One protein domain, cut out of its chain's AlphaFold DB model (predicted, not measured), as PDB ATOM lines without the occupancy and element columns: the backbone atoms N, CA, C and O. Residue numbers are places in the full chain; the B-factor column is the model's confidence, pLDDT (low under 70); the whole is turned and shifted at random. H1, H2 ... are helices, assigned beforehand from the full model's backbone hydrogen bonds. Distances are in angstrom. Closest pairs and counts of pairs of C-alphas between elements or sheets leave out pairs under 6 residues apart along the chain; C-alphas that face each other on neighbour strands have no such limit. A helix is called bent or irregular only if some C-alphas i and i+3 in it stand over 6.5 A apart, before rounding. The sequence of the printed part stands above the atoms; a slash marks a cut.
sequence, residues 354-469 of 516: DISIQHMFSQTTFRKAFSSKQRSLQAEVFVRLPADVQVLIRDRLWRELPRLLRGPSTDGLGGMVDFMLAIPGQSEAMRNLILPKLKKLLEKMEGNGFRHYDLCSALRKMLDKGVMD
ATOM      1  N   ASP A 354      26.492  49.824 -14.083       74.62
ATOM      2  CA  ASP A 354      26.920  50.585 -15.261       74.62
ATOM      3  C   ASP A 354      28.418  50.482 -15.526       74.62
ATOM      4  O   ASP A 354      28.818  50.210 -16.650       74.62
ATOM      5  N   ILE A 355      29.256  50.615 -14.497       80.00
ATOM      6  CA  ILE A 355      30.711  50.555 -14.675       80.00
ATOM      7  C   ILE A 355      31.199  49.172 -15.131       80.00
ATOM      8  O   ILE A 355      32.066  49.068 -15.995       80.00
ATOM      9  N   SER A 356      30.600  48.102 -14.603       81.56
ATOM     10  CA  SER A 356      30.911  46.724 -14.986       81.56
ATOM     11  C   SER A 356      30.452  46.452 -16.414       81.56
ATOM     12  O   SER A 356      31.197  45.874 -17.200       81.56
ATOM     13  N   ILE A 357      29.255  46.920 -16.770       77.88
ATOM     14  CA  ILE A 357      28.708  46.832 -18.126       77.88
ATOM     15  C   ILE A 357      29.607  47.589 -19.105       77.88
ATOM     16  O   ILE A 357      30.034  47.042 -20.119       77.88
ATOM     17  N   GLN A 358      29.970  48.825 -18.772       78.06
ATOM     18  CA  GLN A 358      30.862  49.645 -19.579       78.06
ATOM     19  C   GLN A 358      32.222  48.980 -19.802       78.06
ATOM     20  O   GLN A 358      32.791  49.127 -20.884       78.06
ATOM     21  N   HIS A 359      32.735  48.259 -18.805       82.12
ATOM     22  CA  HIS A 359      33.999  47.539 -18.905       82.12
ATOM     23  C   HIS A 359      33.870  46.244 -19.717       82.12
ATOM     24  O   HIS A 359      34.724  45.972 -20.566       82.12
ATOM     25  N   MET A 360      32.784  45.479 -19.519       79.88
ATOM     26  CA  MET A 360      32.462  44.270 -20.294       79.88
ATOM     27  C   MET A 360      32.398  44.563 -21.791       79.88
ATOM     28  O   MET A 360      32.902  43.764 -22.567       79.88
ATOM     29  N   PHE A 361      31.862  45.715 -22.198       80.12
ATOM     30  CA  PHE A 361      31.737  46.117 -23.606       80.12
ATOM     31  C   PHE A 361      32.683  47.272 -23.961       80.12
ATOM     32  O   PHE A 361      32.277  48.268 -24.556       80.12
ATOM     33  N   SER A 362      33.950  47.160 -23.552       77.38
ATOM     34  CA  SER A 362      35.004  48.131 -23.868       77.38
ATOM     35  C   SER A 362      35.980  47.600 -24.918       77.38
ATOM     36  O   SER A 362      36.201  46.391 -25.020       77.38
ATOM     37  N   GLN A 363      36.653  48.511 -25.631       71.94
ATOM     38  CA  GLN A 363      37.766  48.174 -26.528       71.94
ATOM     39  C   GLN A 363      38.813  47.287 -25.836       71.94
ATOM     40  O   GLN A 363      39.285  46.313 -26.421       71.94
ATOM     41  N   THR A 364      39.132  47.583 -24.572       71.44
ATOM     42  CA  THR A 364      40.091  46.809 -23.781       71.44
ATOM     43  C   THR A 364      39.659  45.368 -23.601       71.44
ATOM     44  O   THR A 364      40.548  44.536 -23.548       71.44
ATOM     45  N   THR A 365      38.360  45.069 -23.514       72.56
ATOM     46  CA  THR A 365      37.834  43.697 -23.417       72.56
ATOM     47  C   THR A 365      37.752  43.034 -24.792       72.56
ATOM     48  O   THR A 365      38.124  41.873 -24.918       72.56
ATOM     49  N   PHE A 366      37.377  43.769 -25.845       74.06
ATOM     50  CA  PHE A 366      37.320  43.236 -27.215       74.06
ATOM     51  C   PHE A 366      38.690  42.888 -27.800       74.06
ATOM     52  O   PHE A 366      38.820  41.865 -28.466       74.06
ATOM     53  N   ARG A 367      39.726  43.686 -27.496       66.38
ATOM     54  CA  ARG A 367      41.146  43.359 -27.757       66.38
ATOM     55  C   ARG A 367      41.521  41.980 -27.240       66.38
ATOM     56  O   ARG A 367      42.435  41.331 -27.719       66.38
ATOM     57  N   LYS A 368      40.833  41.618 -26.179       59.31
ATOM     58  CA  LYS A 368      41.227  40.674 -25.172       59.31
ATOM     59  C   LYS A 368      40.295  39.452 -25.197       59.31
ATOM     60  O   LYS A 368      40.397  38.630 -24.300       59.31
ATOM     61  N   ALA A 369      39.376  39.337 -26.153       56.25
ATOM     62  CA  ALA A 369      38.513  38.174 -26.339       56.25
ATOM     63  C   ALA A 369      38.952  37.485 -27.630       56.25
ATOM     64  O   ALA A 369      38.664  37.983 -28.722       56.25
ATOM     65  N   PHE A 370      39.721  36.405 -27.527       52.34
ATOM     66  CA  PHE A 370      40.575  35.991 -28.637       52.34
ATOM     67  C   PHE A 370      39.985  34.838 -29.453       52.34
ATOM     68  O   PHE A 370      40.118  34.863 -30.680       52.34
ATOM     69  N   SER A 371      39.204  33.928 -28.859       59.16
ATOM     70  CA  SER A 371      38.482  32.915 -29.643       59.16
ATOM     71  C   SER A 371      37.130  33.431 -30.161       59.16
ATOM     72  O   SER A 371      36.473  34.272 -29.542       59.16
ATOM     73  N   SER A 372      36.689  32.922 -31.317       61.25
ATOM     74  CA  SER A 372      35.331  33.170 -31.832       61.25
ATOM     75  C   SER A 372      34.263  32.750 -30.816       61.25
ATOM     76  O   SER A 372      33.297  33.477 -30.614       61.25
ATOM     77  N   LYS A 373      34.497  31.641 -30.104       64.81
ATOM     78  CA  LYS A 373      33.616  31.113 -29.056       64.81
ATOM     79  C   LYS A 373      33.457  32.078 -27.877       64.81
ATOM     80  O   LYS A 373      32.338  32.356 -27.467       64.81
ATOM     81  N   GLN A 374      34.549  32.661 -27.382       67.19
ATOM     82  CA  GLN A 374      34.503  33.648 -26.292       67.19
ATOM     83  C   GLN A 374      33.735  34.915 -26.686       67.19
ATOM     84  O   GLN A 374      32.990  35.473 -25.879       67.19
ATOM     85  N   ARG A 375      33.870  35.348 -27.945       71.00
ATOM     86  CA  ARG A 375      33.100  36.477 -28.487       71.00
ATOM     87  C   ARG A 375      31.610  36.147 -28.609       71.00
ATOM     88  O   ARG A 375      30.785  36.985 -28.252       71.00
ATOM     89  N   SER A 376      31.259  34.928 -29.019       68.25
ATOM     90  CA  SER A 376      29.868  34.453 -29.011       68.25
ATOM     91  C   SER A 376      29.263  34.472 -27.605       68.25
ATOM     92  O   SER A 376      28.174  35.004 -27.430       68.25
ATOM     93  N   LEU A 377      29.993  34.018 -26.582       69.25
ATOM     94  CA  LEU A 377      29.524  34.064 -25.187       69.25
ATOM     95  C   LEU A 377      29.290  35.496 -24.694       69.25
ATOM     96  O   LEU A 377      28.329  35.771 -23.979       69.25
ATOM     97  N   GLN A 378      30.156  36.435 -25.082       75.12
ATOM     98  CA  GLN A 378      29.968  37.848 -24.762       75.12
ATOM     99  C   GLN A 378      28.692  38.411 -25.415       75.12
ATOM    100  O   GLN A 378      27.967  39.181 -24.778       75.12
ATOM    101  N   ALA A 379      28.390  38.002 -26.652       75.75
ATOM    102  CA  ALA A 379      27.138  38.331 -27.332       75.75
ATOM    103  C   ALA A 379      25.919  37.690 -26.645       75.75
ATOM    104  O   ALA A 379      24.908  38.359 -26.442       75.75
ATOM    105  N   GLU A 380      26.020  36.442 -26.192       75.69
ATOM    106  CA  GLU A 380      24.952  35.791 -25.427       75.69
ATOM    107  C   GLU A 380      24.675  36.501 -24.098       75.69
ATOM    108  O   GLU A 380      23.518  36.734 -23.745       75.69
ATOM    109  N   VAL A 381      25.724  36.902 -23.371       75.69
ATOM    110  CA  VAL A 381      25.575  37.691 -22.143       75.69
ATOM    111  C   VAL A 381      24.893  39.024 -22.439       75.69
ATOM    112  O   VAL A 381      24.012  39.415 -21.677       75.69
ATOM    113  N   PHE A 382      25.242  39.691 -23.542       80.38
ATOM    114  CA  PHE A 382      24.581  40.924 -23.971       80.38
ATOM    115  C   PHE A 382      23.073  40.738 -24.184       80.38
ATOM    116  O   PHE A 382      22.291  41.521 -23.649       80.38
ATOM    117  N   VAL A 383      22.658  39.679 -24.887       78.25
ATOM    118  CA  VAL A 383      21.234  39.385 -25.155       78.25
ATOM    119  C   VAL A 383      20.436  39.173 -23.861       78.25
ATOM    120  O   VAL A 383      19.246  39.478 -23.808       78.25
ATOM    121  N   ARG A 384      21.082  38.695 -22.790       73.81
ATOM    122  CA  ARG A 384      20.455  38.475 -21.473       73.81
ATOM    123  C   ARG A 384      20.363  39.743 -20.608       73.81
ATOM    124  O   ARG A 384      19.805  39.684 -19.509       73.81
ATOM    125  N   LEU A 385      20.931  40.873 -21.038       70.00
ATOM    126  CA  LEU A 385      20.845  42.140 -20.300       70.00
ATOM    127  C   LEU A 385      19.462  42.793 -20.459       70.00
ATOM    128  O   LEU A 385      18.780  42.542 -21.448       70.00
ATOM    129  N   PRO A 386      19.037  43.656 -19.518       71.25
ATOM    130  CA  PRO A 386      17.846  44.491 -19.695       71.25
ATOM    131  C   PRO A 386      17.892  45.324 -20.989       71.25
ATOM    132  O   PRO A 386      18.966  45.758 -21.409       71.25
ATOM    133  N   ALA A 387      16.743  45.544 -21.633       75.88
ATOM    134  CA  ALA A 387      16.670  46.185 -22.952       75.88
ATOM    135  C   ALA A 387      17.220  47.626 -22.963       75.88
ATOM    136  O   ALA A 387      17.921  48.023 -23.890       75.88
ATOM    137  N   ASP A 388      16.960  48.391 -21.908       71.12
ATOM    138  CA  ASP A 388      17.509  49.729 -21.668       71.12
ATOM    139  C   ASP A 388      19.046  49.720 -21.606       71.12
ATOM    140  O   ASP A 388      19.713  50.542 -22.236       71.12
ATOM    141  N   VAL A 389      19.624  48.725 -20.933       69.94
ATOM    142  CA  VAL A 389      21.076  48.522 -20.866       69.94
ATOM    143  C   VAL A 389      21.652  48.139 -22.232       69.94
ATOM    144  O   VAL A 389      22.704  48.653 -22.623       69.94
ATOM    145  N   GLN A 390      20.970  47.266 -22.978       78.69
ATOM    146  CA  GLN A 390      21.388  46.878 -24.329       78.69
ATOM    147  C   GLN A 390      21.470  48.092 -25.264       78.69
ATOM    148  O   GLN A 390      22.453  48.240 -25.996       78.69
ATOM    149  N   VAL A 391      20.478  48.987 -25.199       80.31
ATOM    150  CA  VAL A 391      20.453  50.240 -25.968       80.31
ATOM    151  C   VAL A 391      21.638  51.131 -25.598       80.31
ATOM    152  O   VAL A 391      22.374  51.557 -26.486       80.31
ATOM    153  N   LEU A 392      21.899  51.338 -24.302       78.38
ATOM    154  CA  LEU A 392      23.025  52.159 -23.839       78.38
ATOM    155  C   LEU A 392      24.384  51.649 -24.344       78.38
ATOM    156  O   LEU A 392      25.227  52.444 -24.772       78.38
ATOM    157  N   ILE A 393      24.601  50.331 -24.308       82.12
ATOM    158  CA  ILE A 393      25.824  49.699 -24.822       82.12
ATOM    159  C   ILE A 393      25.930  49.918 -26.330       82.12
ATOM    160  O   ILE A 393      26.960  50.397 -26.804       82.12
ATOM    161  N   ARG A 394      24.869  49.607 -27.083       84.75
ATOM    162  CA  ARG A 394      24.843  49.749 -28.542       84.75
ATOM    163  C   ARG A 394      25.157  51.186 -28.956       84.75
ATOM    164  O   ARG A 394      26.057  51.411 -29.764       84.75
ATOM    165  N   ASP A 395      24.478  52.159 -28.361       83.62
ATOM    166  CA  ASP A 395      24.638  53.576 -28.688       83.62
ATOM    167  C   ASP A 395      26.036  54.089 -28.322       83.62
ATOM    168  O   ASP A 395      26.586  54.981 -28.970       83.62
ATOM    169  N   ARG A 396      26.658  53.529 -27.280       83.38
ATOM    170  CA  ARG A 396      28.055  53.811 -26.952       83.38
ATOM    171  C   ARG A 396      29.012  53.239 -27.999       83.38
ATOM    172  O   ARG A 396      29.880  53.975 -28.462       83.38
ATOM    173  N   LEU A 397      28.859  51.974 -28.388       85.06
ATOM    174  CA  LEU A 397      29.730  51.344 -29.387       85.06
ATOM    175  C   LEU A 397      29.658  52.073 -30.734       85.06
ATOM    176  O   LEU A 397      30.694  52.353 -31.334       85.06
ATOM    177  N   TRP A 398      28.461  52.490 -31.161       87.50
ATOM    178  CA  TRP A 398      28.297  53.324 -32.358       87.50
ATOM    179  C   TRP A 398      28.963  54.693 -32.248       87.50
ATOM    180  O   TRP A 398      29.500  55.185 -33.240       87.50
ATOM    181  N   ARG A 399      28.973  55.310 -31.061       85.25
ATOM    182  CA  ARG A 399      29.708  56.564 -30.824       85.25
ATOM    183  C   ARG A 399      31.224  56.364 -30.850       85.25
ATOM    184  O   ARG A 399      31.941  57.231 -31.348       85.25
ATOM    185  N   GLU A 400      31.725  55.240 -30.339       80.69
ATOM    186  CA  GLU A 400      33.163  54.942 -30.282       80.69
ATOM    187  C   GLU A 400      33.733  54.488 -31.638       80.69
ATOM    188  O   GLU A 400      34.859  54.857 -31.988       80.69
ATOM    189  N   LEU A 401      32.961  53.750 -32.441       84.31
ATOM    190  CA  LEU A 401      33.408  53.149 -33.700       84.31
ATOM    191  C   LEU A 401      34.037  54.155 -34.694       84.31
ATOM    192  O   LEU A 401      35.139  53.886 -35.181       84.31
ATOM    193  N   PRO A 402      33.461  55.346 -34.971       82.00
ATOM    194  CA  PRO A 402      34.103  56.346 -35.825       82.00
ATOM    195  C   PRO A 402      35.468  56.814 -35.316       82.00
ATOM    196  O   PRO A 402      36.349  57.094 -36.130       82.00
ATOM    197  N   ARG A 403      35.652  56.911 -33.991       80.56
ATOM    198  CA  ARG A 403      36.935  57.283 -33.377       80.56
ATOM    199  C   ARG A 403      37.962  56.176 -33.588       80.56
ATOM    200  O   ARG A 403      39.088  56.468 -33.977       80.56
ATOM    201  N   LEU A 404      37.561  54.921 -33.393       75.75
ATOM    202  CA  LEU A 404      38.428  53.751 -33.556       75.75
ATOM    203  C   LEU A 404      38.865  53.549 -35.010       75.75
ATOM    204  O   LEU A 404      40.029  53.279 -35.264       75.75
ATOM    205  N   LEU A 405      37.988  53.813 -35.980       76.31
ATOM    206  CA  LEU A 405      38.340  53.804 -37.408       76.31
ATOM    207  C   LEU A 405      39.293  54.956 -37.818       76.31
ATOM    208  O   LEU A 405      39.870  54.950 -38.913       76.31
ATOM    209  N   ARG A 406      39.431  55.998 -36.982       70.38
ATOM    210  CA  ARG A 406      40.236  57.201 -37.269       70.38
ATOM    211  C   ARG A 406      41.570  57.260 -36.519       70.38
ATOM    212  O   ARG A 406      42.504  57.819 -37.088       70.38
ATOM    213  N   GLY A 407      41.641  56.758 -35.285       62.53
ATOM    214  CA  GLY A 407      42.712  57.052 -34.325       62.53
ATOM    215  C   GLY A 407      43.930  56.111 -34.330       62.53
ATOM    216  O   GLY A 407      43.934  55.095 -35.020       62.53
ATOM    217  N   PRO A 408      44.974  56.444 -33.540       55.22
ATOM    218  CA  PRO A 408      46.238  55.701 -33.480       55.22
ATOM    219  C   PRO A 408      46.203  54.417 -32.628       55.22
ATOM    220  O   PRO A 408      47.150  53.637 -32.700       55.22
ATOM    221  N   SER A 409      45.143  54.172 -31.845       53.88
ATOM    222  CA  SER A 409      45.018  53.006 -30.955       53.88
ATOM    223  C   SER A 409      43.963  52.011 -31.463       53.88
ATOM    224  O   SER A 409      42.784  52.119 -31.112       53.88
ATOM    225  N   THR A 410      44.350  51.026 -32.275       58.53
ATOM    226  CA  THR A 410      43.411  49.992 -32.753       58.53
ATOM    227  C   THR A 410      43.931  48.597 -32.447       58.53
ATOM    228  O   THR A 410      44.417  47.885 -33.317       58.53
ATOM    229  N   ASP A 411      43.817  48.250 -31.173       61.91
ATOM    230  CA  ASP A 411      43.771  46.864 -30.737       61.91
ATOM    231  C   ASP A 411      42.340  46.602 -30.230       61.91
ATOM    232  O   ASP A 411      41.844  47.344 -29.374       61.91
ATOM    233  N   GLY A 412      41.656  45.594 -30.777       69.56
ATOM    234  CA  GLY A 412      40.298  45.177 -30.399       69.56
ATOM    235  C   GLY A 412      39.148  45.653 -31.290       69.56
ATOM    236  O   GLY A 412      37.995  45.335 -30.998       69.56
ATOM    237  N   LEU A 413      39.426  46.368 -32.382       78.62
ATOM    238  CA  LEU A 413      38.438  46.781 -33.380       78.62
ATOM    239  C   LEU A 413      37.780  45.567 -34.044       78.62
ATOM    240  O   LEU A 413      36.554  45.515 -34.128       78.62
ATOM    241  N   GLY A 414      38.565  44.567 -34.456       77.19
ATOM    242  CA  GLY A 414      38.034  43.343 -35.051       77.19
ATOM    243  C   GLY A 414      37.136  42.561 -34.089       77.19
ATOM    244  O   GLY A 414      36.159  41.954 -34.519       77.19
ATOM    245  N   GLY A 415      37.425  42.585 -32.783       76.12
ATOM    246  CA  GLY A 415      36.573  41.984 -31.750       76.12
ATOM    247  C   GLY A 415      35.263  42.749 -31.547       76.12
ATOM    248  O   GLY A 415      34.198  42.141 -31.492       76.12
ATOM    249  N   MET A 416      35.331  44.082 -31.508       82.75
ATOM    250  CA  MET A 416      34.157  44.944 -31.359       82.75
ATOM    251  C   MET A 416      33.203  44.823 -32.553       82.75
ATOM    252  O   MET A 416      31.995  44.728 -32.360       82.75
ATOM    253  N   VAL A 417      33.733  44.805 -33.781       85.50
ATOM    254  CA  VAL A 417      32.930  44.642 -35.004       85.50
ATOM    255  C   VAL A 417      32.220  43.293 -35.011       85.50
ATOM    256  O   VAL A 417      31.026  43.245 -35.275       85.50
ATOM    257  N   ASP A 418      32.924  42.218 -34.662       81.25
ATOM    258  CA  ASP A 418      32.344  40.872 -34.548       81.25
ATOM    259  C   ASP A 418      31.165  40.845 -33.570       81.25
ATOM    260  O   ASP A 418      30.087  40.359 -33.896       81.25
ATOM    261  N   PHE A 419      31.355  41.447 -32.390       83.50
ATOM    262  CA  PHE A 419      30.310  41.574 -31.382       83.50
ATOM    263  C   PHE A 419      29.114  42.382 -31.900       83.50
ATOM    264  O   PHE A 419      27.979  41.935 -31.778       83.50
ATOM    265  N   MET A 420      29.349  43.548 -32.510       86.00
ATOM    266  CA  MET A 420      28.270  44.375 -33.059       86.00
ATOM    267  C   MET A 420      27.483  43.635 -34.144       86.00
ATOM    268  O   MET A 420      26.264  43.743 -34.171       86.00
ATOM    269  N   LEU A 421      28.152  42.864 -35.006       85.25
ATOM    270  CA  LEU A 421      27.503  42.073 -36.056       85.25
ATOM    271  C   LEU A 421      26.764  40.839 -35.525       85.25
ATOM    272  O   LEU A 421      25.864  40.342 -36.195       85.25
ATOM    273  N   ALA A 422      27.106  40.356 -34.329       80.62
ATOM    274  CA  ALA A 422      26.339  39.317 -33.647       80.62
ATOM    275  C   ALA A 422      24.993  39.837 -33.102       80.62
ATOM    276  O   ALA A 422      24.096  39.041 -32.829       80.62
ATOM    277  N   ILE A 423      24.829  41.156 -32.952       81.19
ATOM    278  CA  ILE A 423      23.571  41.764 -32.510       81.19
ATOM    279  C   ILE A 423      22.615  41.866 -33.714       81.19
ATOM    280  O   ILE A 423      22.978  42.462 -34.736       81.19
ATOM    281  N   PRO A 424      21.375  41.346 -33.614       76.81
ATOM    282  CA  PRO A 424      20.406  41.418 -34.704       76.81
ATOM    283  C   PRO A 424      20.181  42.849 -35.221       76.81
ATOM    284  O   PRO A 424      20.100  43.813 -34.455       76.81
ATOM    285  N   GLY A 425      20.082  42.989 -36.546       80.00
ATOM    286  CA  GLY A 425      19.779  44.258 -37.220       80.00
ATOM    287  C   GLY A 425      20.935  45.261 -37.320       80.00
ATOM    288  O   GLY A 425      20.729  46.362 -37.821       80.00
ATOM    289  N   GLN A 426      22.152  44.929 -36.872       86.50
ATOM    290  CA  GLN A 426      23.284  45.869 -36.939       86.50
ATOM    291  C   GLN A 426      24.018  45.881 -38.287       86.50
ATOM    292  O   GLN A 426      24.706  46.858 -38.586       86.50
ATOM    293  N   SER A 427      23.876  44.841 -39.115       86.94
ATOM    294  CA  SER A 427      24.594  44.728 -40.392       86.94
ATOM    295  C   SER A 427      24.298  45.887 -41.346       86.94
ATOM    296  O   SER A 427      25.222  46.450 -41.931       86.94
ATOM    297  N   GLU A 428      23.036  46.301 -41.460       87.94
ATOM    298  CA  GLU A 428      22.637  47.401 -42.345       87.94
ATOM    299  C   GLU A 428      23.161  48.756 -41.847       87.94
ATOM    300  O   GLU A 428      23.742  49.531 -42.610       87.94
ATOM    301  N   ALA A 429      23.061  49.013 -40.540       88.25
ATOM    302  CA  ALA A 429      23.639  50.206 -39.925       88.25
ATOM    303  C   ALA A 429      25.166  50.267 -40.131       88.25
ATOM    304  O   ALA A 429      25.721  51.330 -40.425       88.25
ATOM    305  N   MET A 430      25.845  49.117 -40.047       91.44
ATOM    306  CA  MET A 430      27.289  49.008 -40.279       91.44
ATOM    307  C   MET A 430      27.639  49.295 -41.731       91.44
ATOM    308  O   MET A 430      28.544  50.087 -41.994       91.44
ATOM    309  N   ARG A 431      26.884  48.723 -42.672       92.06
ATOM    310  CA  ARG A 431      27.035  48.979 -44.106       92.06
ATOM    311  C   ARG A 431      26.928  50.475 -44.407       92.06
ATOM    312  O   ARG A 431      27.846  51.044 -45.003       92.06
ATOM    313  N   ASN A 432      25.882  51.132 -43.907       90.75
ATOM    314  CA  ASN A 432      25.649  52.566 -44.110       90.75
ATOM    315  C   ASN A 432      26.763  53.444 -43.513       90.75
ATOM    316  O   ASN A 432      27.108  54.482 -44.078       90.75
ATOM    317  N   LEU A 433      27.373  53.025 -42.399       89.81
ATOM    318  CA  LEU A 433      28.498  53.747 -41.803       89.81
ATOM    319  C   LEU A 433      29.815  53.559 -42.577       89.81
ATOM    320  O   LEU A 433      30.624  54.495 -42.645       89.81
ATOM    321  N   ILE A 434      30.065  52.346 -43.082       90.62
ATOM    322  CA  ILE A 434      31.367  51.923 -43.609       90.62
ATOM    323  C   ILE A 434      31.520  52.235 -45.096       90.62
ATOM    324  O   ILE A 434      32.570  52.759 -45.470       90.62
ATOM    325  N   LEU A 435      30.503  51.992 -45.931       91.12
ATOM    326  CA  LEU A 435      30.607  52.190 -47.386       91.12
ATOM    327  C   LEU A 435      31.108  53.590 -47.785       91.12
ATOM    328  O   LEU A 435      32.058  53.665 -48.568       91.12
ATOM    329  N   PRO A 436      30.614  54.704 -47.201       91.81
ATOM    330  CA  PRO A 436      31.101  56.042 -47.552       91.81
ATOM    331  C   PRO A 436      32.579  56.282 -47.204       91.81
ATOM    332  O   PRO A 436      33.194  57.240 -47.668       91.81
ATOM    333  N   LYS A 437      33.156  55.442 -46.338       90.75
ATOM    334  CA  LYS A 437      34.531  55.556 -45.837       90.75
ATOM    335  C   LYS A 437      35.445  54.466 -46.389       90.75
ATOM    336  O   LYS A 437      36.649  54.562 -46.159       90.75
ATOM    337  N   LEU A 438      34.908  53.478 -47.109       91.06
ATOM    338  CA  LEU A 438      35.615  52.258 -47.493       91.06
ATOM    339  C   LEU A 438      36.921  52.565 -48.226       91.06
ATOM    340  O   LEU A 438      37.966  52.102 -47.793       91.06
ATOM    341  N   LYS A 439      36.895  53.465 -49.217       90.44
ATOM    342  CA  LYS A 439      38.100  53.933 -49.925       90.44
ATOM    343  C   LYS A 439      39.222  54.370 -48.969       90.44
ATOM    344  O   LYS A 439      40.336  53.864 -49.041       90.44
ATOM    345  N   LYS A 440      38.911  55.256 -48.015       89.25
ATOM    346  CA  LYS A 440      39.888  55.756 -47.028       89.25
ATOM    347  C   LYS A 440      40.356  54.665 -46.064       89.25
ATOM    348  O   LYS A 440      41.456  54.758 -45.530       89.25
ATOM    349  N   LEU A 441      39.513  53.676 -45.771       89.00
ATOM    350  CA  LEU A 441      39.875  52.549 -44.910       89.00
ATOM    351  C   LEU A 441      40.828  51.586 -45.628       89.00
ATOM    352  O   LEU A 441      41.798  51.159 -45.009       89.00
ATOM    353  N   LEU A 442      40.608  51.319 -46.921       88.88
ATOM    354  CA  LEU A 442      41.508  50.498 -47.740       88.88
ATOM    355  C   LEU A 442      42.885  51.156 -47.900       88.88
ATOM    356  O   LEU A 442      43.911  50.503 -47.734       88.88
ATOM    357  N   GLU A 443      42.922  52.469 -48.138       85.75
ATOM    358  CA  GLU A 443      44.173  53.239 -48.214       85.75
ATOM    359  C   GLU A 443      44.982  53.158 -46.905       85.75
ATOM    360  O   GLU A 443      46.207  53.084 -46.922       85.75
ATOM    361  N   LYS A 444      44.307  53.076 -45.751       83.25
ATOM    362  CA  LYS A 444      44.954  52.946 -44.438       83.25
ATOM    363  C   LYS A 444      45.556  51.567 -44.158       83.25
ATOM    364  O   LYS A 444      46.187  51.421 -43.114       83.25
ATOM    365  N   MET A 445      45.395  50.561 -45.017       81.56
ATOM    366  CA  MET A 445      45.931  49.209 -44.780       81.56
ATOM    367  C   MET A 445      47.449  49.080 -45.017       81.56
ATOM    368  O   MET A 445      48.008  48.015 -44.796       81.56
ATOM    369  N   GLU A 446      48.124  50.144 -45.458       75.69
ATOM    370  CA  GLU A 446      49.518  50.117 -45.928       75.69
ATOM    371  C   GLU A 446      50.588  49.793 -44.867       75.69
ATOM    372  O   GLU A 446      51.644  49.268 -45.211       75.69
ATOM    373  N   GLY A 447      50.359  50.085 -43.584       65.75
ATOM    374  CA  GLY A 447      51.403  49.933 -42.565       65.75
ATOM    375  C   GLY A 447      51.542  48.517 -41.989       65.75
ATOM    376  O   GLY A 447      50.604  47.727 -41.979       65.75
ATOM    377  N   ASN A 448      52.708  48.224 -41.403       61.94
ATOM    378  CA  ASN A 448      53.013  46.935 -40.756       61.94
ATOM    379  C   ASN A 448      52.775  46.909 -39.234       61.94
ATOM    380  O   ASN A 448      53.110  45.935 -38.568       61.94
ATOM    381  N   GLY A 449      52.201  47.968 -38.660       58.28
ATOM    382  CA  GLY A 449      51.831  47.994 -37.241       58.28
ATOM    383  C   GLY A 449      50.565  47.184 -36.934       58.28
ATOM    384  O   GLY A 449      49.678  47.082 -37.782       58.28
ATOM    385  N   PHE A 450      50.435  46.699 -35.691       60.09
ATOM    386  CA  PHE A 450      49.262  45.960 -35.172       60.09
ATOM    387  C   PHE A 450      47.912  46.566 -35.587       60.09
ATOM    388  O   PHE A 450      46.997  45.852 -35.993       60.09
ATOM    389  N   ARG A 451      47.826  47.900 -35.607       69.00
ATOM    390  CA  ARG A 451      46.625  48.642 -36.005       69.00
ATOM    391  C   ARG A 451      46.087  48.310 -37.398       69.00
ATOM    392  O   ARG A 451      44.879  48.290 -37.623       69.00
ATOM    393  N   HIS A 452      46.988  48.061 -38.341       74.06
ATOM    394  CA  HIS A 452      46.628  47.776 -39.721       74.06
ATOM    395  C   HIS A 452      46.083  46.352 -39.837       74.06
ATOM    396  O   HIS A 452      45.081  46.146 -40.515       74.06
ATOM    397  N   TYR A 453      46.657  45.399 -39.095       73.25
ATOM    398  CA  TYR A 453      46.147  44.030 -39.004       73.25
ATOM    399  C   TYR A 453      44.746  43.969 -38.387       73.25
ATOM    400  O   TYR A 453      43.877  43.280 -38.919       73.25
ATOM    401  N   ASP A 454      44.495  44.716 -37.311       73.81
ATOM    402  CA  ASP A 454      43.181  44.734 -36.655       73.81
ATOM    403  C   ASP A 454      42.101  45.390 -37.539       73.81
ATOM    404  O   ASP A 454      40.970  44.906 -37.616       73.81
ATOM    405  N   LEU A 455      42.458  46.434 -38.300       83.75
ATOM    406  CA  LEU A 455      41.583  47.003 -39.332       83.75
ATOM    407  C   LEU A 455      41.288  45.997 -40.457       83.75
ATOM    408  O   LEU A 455      40.131  45.863 -40.855       83.75
ATOM    409  N   CYS A 456      42.298  45.271 -40.949       82.38
ATOM    410  CA  CYS A 456      42.107  44.229 -41.965       82.38
ATOM    411  C   CYS A 456      41.181  43.119 -41.451       82.38
ATOM    412  O   CYS A 456      40.254  42.720 -42.150       82.38
ATOM    413  N   SER A 457      41.376  42.676 -40.204       80.44
ATOM    414  CA  SER A 457      40.515  41.697 -39.533       80.44
ATOM    415  C   SER A 457      39.068  42.187 -39.438       80.44
ATOM    416  O   SER A 457      38.138  41.458 -39.779       80.44
ATOM    417  N   ALA A 458      38.857  43.448 -39.049       84.88
ATOM    418  CA  ALA A 458      37.529  44.050 -38.990       84.88
ATOM    419  C   ALA A 458      36.838  44.100 -40.364       84.88
ATOM    420  O   ALA A 458      35.680  43.700 -40.476       84.88
ATOM    421  N   LEU A 459      37.542  44.551 -41.409       88.75
ATOM    422  CA  LEU A 459      37.014  44.587 -42.777       88.75
ATOM    423  C   LEU A 459      36.705  43.180 -43.296       88.75
ATOM    424  O   LEU A 459      35.642  42.963 -43.877       88.75
ATOM    425  N   ARG A 460      37.583  42.207 -43.024       86.56
ATOM    426  CA  ARG A 460      37.363  40.811 -43.404       86.56
ATOM    427  C   ARG A 460      36.111  40.235 -42.748       86.56
ATOM    428  O   ARG A 460      35.294  39.638 -43.435       86.56
ATOM    429  N   LYS A 461      35.896  40.489 -41.454       86.19
ATOM    430  CA  LYS A 461      34.670  40.060 -40.761       86.19
ATOM    431  C   LYS A 461      33.413  40.686 -41.350       86.19
ATOM    432  O   LYS A 461      32.391  40.017 -41.448       86.19
ATOM    433  N   MET A 462      33.470  41.959 -41.740       90.56
ATOM    434  CA  MET A 462      32.341  42.611 -42.405       90.56
ATOM    435  C   MET A 462      32.036  41.963 -43.762       90.56
ATOM    436  O   MET A 462      30.865  41.777 -44.080       90.56
ATOM    437  N   LEU A 463      33.064  41.580 -44.527       90.38
ATOM    438  CA  LEU A 463      32.907  40.829 -45.775       90.38
ATOM    439  C   LEU A 463      32.305  39.436 -45.525       90.38
ATOM    440  O   LEU A 463      31.279  39.099 -46.107       90.38
ATOM    441  N   ASP A 464      32.878  38.662 -44.600       87.38
ATOM    442  CA  ASP A 464      32.427  37.299 -44.281       87.38
ATOM    443  C   ASP A 464      30.981  37.265 -43.743       87.38
ATOM    444  O   ASP A 464      30.270  36.274 -43.899       87.38
ATOM    445  N   LYS A 465      30.528  38.351 -43.104       86.94
ATOM    446  CA  LYS A 465      29.158  38.516 -42.589       86.94
ATOM    447  C   LYS A 465      28.202  39.194 -43.577       86.94
ATOM    448  O   LYS A 465      27.073  39.498 -43.195       86.94
ATOM    449  N   GLY A 466      28.629  39.458 -44.813       88.19
ATOM    450  CA  GLY A 466      27.787  40.048 -45.860       88.19
ATOM    451  C   GLY A 466      27.394  41.510 -45.620       88.19
ATOM    452  O   GLY A 466      26.419  41.992 -46.187       88.19
ATOM    453  N   VAL A 467      28.128  42.238 -44.772       91.38
ATOM    454  CA  VAL A 467      27.932  43.687 -44.569       91.38
ATOM    455  C   VAL A 467      28.379  44.461 -45.810       91.38
ATOM    456  O   VAL A 467      27.767  45.461 -46.182       91.38
ATOM    457  N   MET A 468      29.450  43.990 -46.446       92.62
ATOM    458  CA  MET A 468      29.994  44.464 -47.719       92.62
ATOM    459  C   MET A 468      30.247  43.258 -48.622       92.62
ATOM    460  O   MET A 468      30.454  42.160 -48.110       92.62
ATOM    461  N   ASP A 469      30.241  43.460 -49.936       92.19
ATOM    462  CA  ASP A 469      30.571  42.421 -50.913       92.19
ATOM    463  C   ASP A 469      31.846  42.761 -51.712       92.19
ATOM    464  O   ASP A 469      32.437  43.840 -51.582       92.19
TER     465      ASP A 469
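Overview. This is residues 354 to 469 of the 516 residues of an uncharacterized protein of Pseudomonas amygdali pv. lachrymans (UniProt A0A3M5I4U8). The longest helix, H6, turns a corner of nearly a right angle; its second arm packs on H7, which lies side by side with H5 in the middle of the body. H2 and H3 also pack on H5, while H4 runs along one side and H1 lies far from the middle. The printed part has 116 residues with seven named helices, H1 to H7 in chain order, and no named strand: all helix. It is compact, with a radius of gyration of the C-alphas of 13.6 A, and elongated, spanning 40 by 26 by 25 A.

Along the chain. H6 covers residues 426 to 446 and by its hydrogen bonds was assigned as one helix, but it is bent: C-alphas 436 and 439 are 7.7 A apart. Its arms are H6a, residues 426 to 436, 16.7 A long, and H6b, residues 439 to 446, 12.7 A. H7, residues 450 to 464, is 21.0 A long and ends at C-alpha 464 (32.427, 37.299, -44.281). H5, residues 413 to 422, measures 14.2 A. H4, residues 387 to 404, measures 25.4 A and begins at C-alpha 387 (16.670, 46.185, -22.952). H3 covers residues 372 to 383, 16.8 A, H2 residues 363 to 366, 5.0 A, and H1 residues 354 to 360, 9.8 A, from C-alpha 354 (26.920, 50.585, -15.261). H4 is irregular, but only just, with C-alphas 399 and 402 6.7 A apart; H6a is irregular at 433 to 436, 6.7 A, and H6b at 443 to 446, 6.6 A.

Arrangement. H6a and H6b are about perpendicular, at 84 degrees. H6b touches residues 452 to 456 of H7, opposite ways at a steep tilt of 47 degrees; the closest C-alphas, of Met 445 and His 452, are 5.3 A apart. H7 touches H5, the hub, the same way at a shallow tilt of 21 degrees; the closest C-alphas are Gly 414 and Ala 458, 4.0 A. Residues 375 to 379 of H3 touch H5 at a steep tilt of 54 degrees, closest at C-alphas 379 and 419, 6.1 A. H2 touches H5, closest at C-alphas 366 and 415, 4.8 A. H4 and H6a are near each other, with 8 pairs of C-alphas within 10 A. H1 is close to H4 but not clearly touching, closest at C-alphas 358 and 393, 7.3 A. Every O i to N i+4 pair is within hydrogen-bond range in H1, H3, H5 and H7, against 12 of 14 in H4, 6 of 7 in H6a and 2 of 4 in H6b; H2 is too short for such a pair.

Size, cuts and confidence. The C-alphas farthest apart, of Pro 386 and Glu 446, are 41.5 A apart. The printed part has no cut and no long link. The mean pLDDT of the printed part is 78.3; residues 367 to 374, 376 to 377, 389, 407 to 412 and 447 to 451 are under 70.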